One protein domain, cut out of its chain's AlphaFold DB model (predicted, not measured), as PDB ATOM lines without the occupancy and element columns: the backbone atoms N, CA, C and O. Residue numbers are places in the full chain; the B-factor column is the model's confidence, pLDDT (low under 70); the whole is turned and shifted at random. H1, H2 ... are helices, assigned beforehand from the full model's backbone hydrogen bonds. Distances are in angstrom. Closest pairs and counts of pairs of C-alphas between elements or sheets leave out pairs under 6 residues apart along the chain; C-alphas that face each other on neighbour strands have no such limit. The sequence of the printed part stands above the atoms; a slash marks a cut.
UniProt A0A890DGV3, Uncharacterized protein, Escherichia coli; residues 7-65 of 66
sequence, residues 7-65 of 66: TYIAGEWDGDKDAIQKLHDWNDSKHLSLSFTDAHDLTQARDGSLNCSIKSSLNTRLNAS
ATOM      1  N   THR A   7     -15.377 -53.975  44.497       94.25
ATOM      2  CA  THR A   7     -15.908 -54.567  43.272       94.25
ATOM      3  C   THR A   7     -15.644 -56.064  43.306       94.25
ATOM      4  O   THR A   7     -14.505 -56.493  43.475       94.25
ATOM      5  N   TYR A   8     -16.700 -56.860  43.149       93.44
ATOM      6  CA  TYR A   8     -16.586 -58.307  43.004       93.44
ATOM      7  C   TYR A   8     -16.426 -58.666  41.526       93.44
ATOM      8  O   TYR A   8     -17.341 -58.443  40.736       93.44
ATOM      9  N   ILE A   9     -15.281 -59.236  41.156       93.12
ATOM     10  CA  ILE A   9     -15.040 -59.747  39.802       93.12
ATOM     11  C   ILE A   9     -15.583 -61.179  39.713       93.12
ATOM     12  O   ILE A   9     -15.091 -62.077  40.388       93.12
ATOM     13  N   ALA A  10     -16.614 -61.398  38.899       92.19
ATOM     14  CA  ALA A  10     -17.137 -62.733  38.624       92.19
ATOM     15  C   ALA A  10     -16.553 -63.249  37.303       92.19
ATOM     16  O   ALA A  10     -16.849 -62.694  36.248       92.19
ATOM     17  N   GLY A  11     -15.739 -64.297  37.372       89.06
ATOM     18  CA  GLY A  11     -15.126 -64.940  36.211       89.06
ATOM     19  C   GLY A  11     -14.449 -66.247  36.607       89.06
ATOM     20  O   GLY A  11     -14.246 -66.513  37.799       89.06
ATOM     21  N   GLU A  12     -14.122 -67.066  35.615       88.69
ATOM     22  CA  GLU A  12     -13.287 -68.244  35.819       88.69
ATOM     23  C   GLU A  12     -11.818 -67.810  35.885       88.69
ATOM     24  O   GLU A  12     -11.296 -67.203  34.955       88.69
ATOM     25  N   TRP A  13     -11.125 -68.108  36.984       86.25
ATOM     26  CA  TRP A  13      -9.784 -67.555  37.216       86.25
ATOM     27  C   TRP A  13      -8.700 -68.114  36.278       86.25
ATOM     28  O   TRP A  13      -7.669 -67.469  36.094       86.25
ATOM     29  N   ASP A  14      -8.941 -69.284  35.679       87.31
ATOM     30  CA  ASP A  14      -8.061 -69.907  34.687       87.31
ATOM     31  C   ASP A  14      -8.515 -69.602  33.252       87.31
ATOM     32  O   ASP A  14      -7.722 -69.093  32.458       87.31
ATOM     33  N   GLY A  15      -9.790 -69.850  32.927       91.75
ATOM     34  CA  GLY A  15     -10.352 -69.597  31.594       91.75
ATOM     35  C   GLY A  15     -10.414 -68.116  31.191       91.75
ATOM     36  O   GLY A  15     -10.090 -67.779  30.053       91.75
ATOM     37  N   ASP A  16     -10.752 -67.221  32.127       93.75
ATOM     38  CA  ASP A  16     -10.899 -65.775  31.884       93.75
ATOM     39  C   ASP A  16      -9.700 -64.956  32.389       93.75
ATOM     40  O   ASP A  16      -9.766 -63.724  32.498       93.75
ATOM     41  N   LYS A  17      -8.583 -65.624  32.699       93.25
ATOM     42  CA  LYS A  17      -7.398 -65.007  33.308       93.25
ATOM     43  C   LYS A  17      -6.927 -63.755  32.566       93.25
ATOM     44  O   LYS A  17      -6.607 -62.751  33.199       93.25
ATOM     45  N   ASP A  18      -6.919 -63.793  31.235       95.25
ATOM     46  CA  ASP A  18      -6.483 -62.668  30.401       95.25
ATOM     47  C   ASP A  18      -7.386 -61.436  30.555       95.25
ATOM     48  O   ASP A  18      -6.911 -60.298  30.513       95.25
ATOM     49  N   ALA A  19      -8.694 -61.640  30.735       95.00
ATOM     50  CA  ALA A  19      -9.647 -60.557  30.949       95.00
ATOM     51  C   ALA A  19      -9.509 -59.972  32.360       95.00
ATOM     52  O   ALA A  19      -9.495 -58.751  32.523       95.00
ATOM     53  N   ILE A  20      -9.348 -60.838  33.365       93.88
ATOM     54  CA  ILE A  20      -9.127 -60.439  34.760       93.88
ATOM     55  C   ILE A  20      -7.822 -59.642  34.883       93.88
ATOM     56  O   ILE A  20      -7.821 -58.552  35.452       93.88
ATOM     57  N   GLN A  21      -6.732 -60.118  34.278       94.62
ATOM     58  CA  GLN A  21      -5.453 -59.411  34.297       94.62
ATOM     59  C   GLN A  21      -5.561 -58.035  33.629       94.62
ATOM     60  O   GLN A  21      -5.127 -57.046  34.211       94.62
ATOM     61  N   LYS A  22      -6.220 -57.936  32.466       95.06
ATOM     62  CA  LYS A  22      -6.457 -56.638  31.811       95.06
ATOM     63  C   LYS A  22      -7.254 -55.673  32.684       95.06
ATOM     64  O   LYS A  22      -6.962 -54.481  32.671       95.06
ATOM     65  N   LEU A  23      -8.243 -56.159  33.440       94.44
ATOM     66  CA  LEU A  23      -8.989 -55.325  34.385       94.44
ATOM     67  C   LEU A  23      -8.072 -54.748  35.469       94.44
ATOM     68  O   LEU A  23      -8.189 -53.560  35.767       94.44
ATOM     69  N   HIS A  24      -7.156 -55.549  36.019       94.44
ATOM     70  CA  HIS A  24      -6.153 -55.067  36.974       94.44
ATOM     71  C   HIS A  24      -5.178 -54.074  36.331       94.44
ATOM     72  O   HIS A  24      -4.979 -52.991  36.873       94.44
ATOM     73  N   ASP A  25      -4.659 -54.373  35.139       94.69
ATOM     74  CA  ASP A  25      -3.744 -53.481  34.419       94.69
ATOM     75  C   ASP A  25      -4.398 -52.121  34.120       94.69
ATOM     76  O   ASP A  25      -3.770 -51.065  34.221       94.69
ATOM     77  N   TRP A  26      -5.686 -52.124  33.761       94.69
ATOM     78  CA  TRP A  26      -6.451 -50.897  33.546       94.69
ATOM     79  C   TRP A  26      -6.720 -50.132  34.836       94.69
ATOM     80  O   TRP A  26      -6.738 -48.904  34.800       94.69
ATOM     81  N   ASN A  27      -6.922 -50.840  35.947       94.25
ATOM     82  CA  ASN A  27      -7.105 -50.247  37.269       94.25
ATOM     83  C   ASN A  27      -5.824 -49.575  37.790       94.25
ATOM     84  O   ASN A  27      -5.895 -48.547  38.460       94.25
ATOM     85  N   ASP A  28      -4.662 -50.143  37.456       92.81
ATOM     86  CA  ASP A  28      -3.346 -49.610  37.826       92.81
ATOM     87  C   ASP A  28      -2.858 -48.516  36.858       92.81
ATOM     88  O   ASP A  28      -1.966 -47.718  37.176       92.81
ATOM     89  N   SER A  29      -3.448 -48.443  35.661       91.62
ATOM     90  CA  SER A  29      -3.114 -47.440  34.657       91.62
ATOM     91  C   SER A  29      -3.561 -46.040  35.076       91.62
ATOM     92  O   SER A  29      -4.739 -45.755  35.265       91.62
ATOM     93  N   LYS A  30      -2.617 -45.093  35.083       84.44
ATOM     94  CA  LYS A  30      -2.888 -43.665  35.338       84.44
ATOM     95  C   LYS A  30      -3.547 -42.939  34.160       84.44
ATOM     96  O   LYS A  30      -3.865 -41.757  34.271       84.44
ATOM     97  N   HIS A  31      -3.695 -43.614  33.020       87.44
ATOM     98  CA  HIS A  31      -4.250 -43.042  31.791       87.44
ATOM     99  C   HIS A  31      -5.749 -43.314  31.624       87.44
ATOM    100  O   HIS A  31      -6.366 -42.771  30.710       87.44
ATOM    101  N   LEU A  32      -6.335 -44.148  32.487       89.62
ATOM    102  CA  LEU A  32      -7.751 -44.491  32.471       89.62
ATOM    103  C   LEU A  32      -8.433 -43.923  33.716       89.62
ATOM    104  O   LEU A  32      -7.845 -43.851  34.788       89.62
ATOM    105  N   SER A  33      -9.706 -43.545  33.590       91.00
ATOM    106  CA  SER A  33     -10.525 -43.112  34.733       91.00
ATOM    107  C   SER A  33     -11.130 -44.298  35.509       91.00
ATOM    108  O   SER A  33     -12.130 -44.134  36.213       91.00
ATOM    109  N   LEU A  34     -10.570 -45.500  35.348       89.94
ATOM    110  CA  LEU A  34     -11.021 -46.711  36.023       89.94
ATOM    111  C   LEU A  34     -10.299 -46.829  37.366       89.94
ATOM    112  O   LEU A  34      -9.079 -46.870  37.409       89.94
ATOM    113  N   SER A  35     -11.060 -46.884  38.456       92.12
ATOM    114  CA  SER A  35     -10.522 -47.157  39.785       92.12
ATOM    115  C   SER A  35     -11.523 -47.978  40.587       92.12
ATOM    116  O   SER A  35     -12.673 -47.571  40.780       92.12
ATOM    117  N   PHE A  36     -11.098 -49.149  41.041       92.88
ATOM    118  CA  PHE A  36     -11.857 -50.031  41.905       92.88
ATOM    119  C   PHE A  36     -10.949 -50.722  42.920       92.88
ATOM    120  O   PHE A  36      -9.748 -50.895  42.721       92.88
ATOM    121  N   THR A  37     -11.547 -51.126  44.037       93.56
ATOM    122  CA  THR A  37     -10.892 -51.972  45.034       93.56
ATOM    123  C   THR A  37     -11.418 -53.388  44.880       93.56
ATOM    124  O   THR A  37     -12.625 -53.595  45.010       93.56
ATOM    125  N   ASP A  38     -10.545 -54.360  44.634       92.75
ATOM    126  CA  ASP A  38     -10.974 -55.746  44.473       92.75
ATOM    127  C   ASP A  38     -11.486 -56.328  45.807       92.75
ATOM    128  O   ASP A  38     -10.947 -56.093  46.900       92.75
ATOM    129  N   ALA A  39     -12.595 -57.057  45.728       93.69
ATOM    130  CA  ALA A  39     -13.131 -57.837  46.831       93.69
ATOM    131  C   ALA A  39     -12.317 -59.114  47.096       93.69
ATOM    132  O   ALA A  39     -12.333 -59.604  48.227       93.69
ATOM    133  N   HIS A  40     -11.593 -59.637  46.104       91.50
ATOM    134  CA  HIS A  40     -10.795 -60.862  46.220       91.50
ATOM    135  C   HIS A  40      -9.601 -60.724  47.173       91.50
ATOM    136  O   HIS A  40      -9.188 -61.724  47.756       91.50
ATOM    137  N   ASP A  41      -9.158 -59.499  47.469       89.75
ATOM    138  CA  ASP A  41      -8.140 -59.224  48.496       89.75
ATOM    139  C   ASP A  41      -8.601 -59.549  49.928       89.75
ATOM    140  O   ASP A  41      -7.782 -59.700  50.834       89.75
ATOM    141  N   LEU A  42      -9.914 -59.639  50.179       89.50
ATOM    142  CA  LEU A  42     -10.449 -59.855  51.530       89.50
ATOM    143  C   LEU A  42     -10.222 -61.274  52.052       89.50
ATOM    144  O   LEU A  42     -10.108 -61.480  53.260       89.50
ATOM    145  N   THR A  43     -10.245 -62.262  51.160       89.50
ATOM    146  CA  THR A  43     -10.227 -63.677  51.533       89.50
ATOM    147  C   THR A  43      -9.525 -64.486  50.460       89.50
ATOM    148  O   THR A  43      -9.917 -64.428  49.298       89.50
ATOM    149  N   GLN A  44      -8.565 -65.316  50.857       81.62
ATOM    150  CA  GLN A  44      -7.904 -66.246  49.944       81.62
ATOM    151  C   GLN A  44      -8.793 -67.464  49.656       81.62
ATOM    152  O   GLN A  44      -9.439 -67.999  50.561       81.62
ATOM    153  N   ALA A  45      -8.781 -67.939  48.409       74.44
ATOM    154  CA  ALA A  45      -9.271 -69.266  48.048       74.44
ATOM    155  C   ALA A  45      -8.084 -70.242  48.019       74.44
ATOM    156  O   ALA A  45      -7.022 -69.913  47.497       74.44
ATOM    157  N   ARG A  46      -8.239 -71.422  48.629       74.00
ATOM    158  CA  ARG A  46      -7.238 -72.502  48.612       74.00
ATOM    159  C   ARG A  46      -7.910 -73.789  48.160       74.00
ATOM    160  O   ARG A  46      -9.007 -74.076  48.643       74.00
ATOM    161  N   ASP A  47      -7.227 -74.594  47.360       69.38
ATOM    162  CA  ASP A  47      -7.786 -75.830  46.788       69.38
ATOM    163  C   ASP A  47      -8.203 -76.872  47.842       69.38
ATOM    164  O   ASP A  47      -9.077 -77.695  47.599       69.38
ATOM    165  N   GLY A  48      -7.637 -76.807  49.054       78.50
ATOM    166  CA  GLY A  48      -8.003 -77.669  50.187       78.50
ATOM    167  C   GLY A  48      -9.120 -77.131  51.093       78.50
ATOM    168  O   GLY A  48      -9.282 -77.614  52.214       78.50
ATOM    169  N   SER A  49      -9.841 -76.083  50.687       83.12
ATOM    170  CA  SER A  49     -10.837 -75.429  51.548       83.12
ATOM    171  C   SER A  49     -12.098 -76.276  51.740       83.12
ATOM    172  O   SER A  49     -12.639 -76.844  50.796       83.12
ATOM    173  N   LEU A  50     -12.635 -76.291  52.964       87.94
ATOM    174  CA  LEU A  50     -13.929 -76.915  53.256       87.94
ATOM    175  C   LEU A  50     -15.083 -76.102  52.644       87.94
ATOM    176  O   LEU A  50     -15.025 -74.872  52.598       87.94
ATOM    177  N   ASN A  51     -16.183 -76.767  52.268       86.62
ATOM    178  CA  ASN A  51     -17.377 -76.124  51.691       86.62
ATOM    179  C   ASN A  51     -17.864 -74.920  52.525       86.62
ATOM    180  O   ASN A  51     -18.040 -73.821  51.997       86.62
ATOM    181  N   CYS A  52     -18.001 -75.090  53.844       87.19
ATOM    182  CA  CYS A  52     -18.450 -74.019  54.736       87.19
ATOM    183  C   CYS A  52     -17.502 -72.810  54.732       87.19
ATOM    184  O   CYS A  52     -17.962 -71.668  54.790       87.19
ATOM    185  N   SER A  53     -16.192 -73.045  54.620       87.81
ATOM    186  CA  SER A  53     -15.189 -71.982  54.509       87.81
ATOM    187  C   SER A  53     -15.321 -71.238  53.183       87.81
ATOM    188  O   SER A  53     -15.343 -70.012  53.181       87.81
ATOM    189  N   ILE A  54     -15.515 -71.958  52.072       88.81
ATOM    190  CA  ILE A  54     -15.736 -71.359  50.746       88.81
ATOM    191  C   ILE A  54     -16.990 -70.477  50.761       88.81
ATOM    192  O   ILE A  54     -16.946 -69.322  50.331       88.81
ATOM    193  N   LYS A  55     -18.098 -70.989  51.316       90.00
ATOM    194  CA  LYS A  55     -19.361 -70.249  51.426       90.00
ATOM    195  C   LYS A  55     -19.218 -68.996  52.294       90.00
ATOM    196  O   LYS A  55     -19.747 -67.945  51.934       90.00
ATOM    197  N   SER A  56     -18.477 -69.083  53.399       90.62
ATOM    198  CA  SER A  56     -18.186 -67.932  54.266       90.62
ATOM    199  C   SER A  56     -17.335 -66.871  53.554       90.62
ATOM    200  O   SER A  56     -17.662 -65.679  53.587       90.62
ATOM    201  N   SER A  57     -16.294 -67.293  52.829       91.19
ATOM    202  CA  SER A  57     -15.449 -66.395  52.035       91.19
ATOM    203  C   SER A  57     -16.227 -65.711  50.906       91.19
ATOM    204  O   SER A  57     -16.059 -64.517  50.675       91.19
ATOM    205  N   LEU A  58     -17.118 -66.432  50.215       90.31
ATOM    206  CA  LEU A  58     -18.024 -65.847  49.215       90.31
ATOM    207  C   LEU A  58     -18.952 -64.804  49.845       90.31
ATOM    208  O   LEU A  58     -19.042 -63.680  49.356       90.31
ATOM    209  N   ASN A  59     -19.588 -65.145  50.967       92.31
ATOM    210  CA  ASN A  59     -20.472 -64.227  51.682       92.31
ATOM    211  C   ASN A  59     -19.740 -62.950  52.128       92.31
ATOM    212  O   ASN A  59     -20.299 -61.859  52.047       92.31
ATOM    213  N   THR A  60     -18.487 -63.067  52.567       91.88
ATOM    214  CA  THR A  60     -17.661 -61.917  52.969       91.88
ATOM    215  C   THR A  60     -17.395 -60.983  51.789       91.88
ATOM    216  O   THR A  60     -17.639 -59.780  51.890       91.88
ATOM    217  N   ARG A  61     -16.962 -61.537  50.649       93.19
ATOM    218  CA  ARG A  61     -16.668 -60.763  49.433       93.19
ATOM    219  C   ARG A  61     -17.910 -60.075  48.867       93.19
ATOM    220  O   ARG A  61     -17.858 -58.888  48.550       93.19
ATOM    221  N   LEU A  62     -19.038 -60.786  48.806       92.19
ATOM    222  CA  LEU A  62     -20.304 -60.234  48.314       92.19
ATOM    223  C   LEU A  62     -20.853 -59.141  49.238       92.19
ATOM    224  O   LEU A  62     -21.286 -58.099  48.759       92.19
ATOM    225  N   ASN A  63     -20.782 -59.316  50.562       92.56
ATOM    226  CA  ASN A  63     -21.277 -58.302  51.499       92.56
ATOM    227  C   ASN A  63     -20.450 -57.013  51.520       92.56
ATOM    228  O   ASN A  63     -20.971 -55.980  51.947       92.56
ATOM    229  N   ALA A  64     -19.187 -57.072  51.094       91.44
ATOM    230  CA  ALA A  64     -18.308 -55.913  50.968       91.44
ATOM    231  C   ALA A  64     -18.401 -55.219  49.596       91.44
ATOM    232  O   ALA A  64     -17.813 -54.149  49.416       91.44
ATOM    233  N   SER A  65     -19.130 -55.813  48.648       90.69
ATOM    234  CA  SER A  65     -19.254 -55.318  47.276       90.69
ATOM    235  C   SER A  65     -20.588 -54.606  47.043       90.69
ATOM    236  O   SER A  65     -21.569 -54.893  47.733       90.69
TER     237      SER A  65
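This is residues 7 to 65 of the 66 residues of an uncharacterized protein of Escherichia coli (UniProt A0A890DGV3). Starting from Thr 7, the model is a loose, flat body with two helices set apart, H1 in one half and H2 in the other, joined by a long unnamed stretch. Residues 47 to 52 stick out, standing free. The printed part has 59 residues, with H1 then H2, no named strand, and 25 residues in named elements: the class is all helix, yet under half are in helices. The radius of gyration of the C-alphas is 13.1 A, and the spans are 41 by 25 by 13 A.

Look first at H1, residues 17 to 28, then at H2, residues 51 to 63: they are apart. In both helices every O i to N i+4 pair is within hydrogen-bond range.

Find C-alpha 17 at (-7.398, -65.007, 33.308); from there H1 runs 16.5 A to C-alpha 28. H2 runs 18.2 A, ending at C-alpha 63, (-21.277, -58.302, 51.499).

The C-alphas farthest apart, those of His 31 and Leu 50, are 41.3 A apart, while those of Thr 7 and Ser 65, first and last printed, are 5.3 A apart. The link from H1 to H2, 22 residues, is long. The printed part has no cut; residue 47 is under 70 in pLDDT.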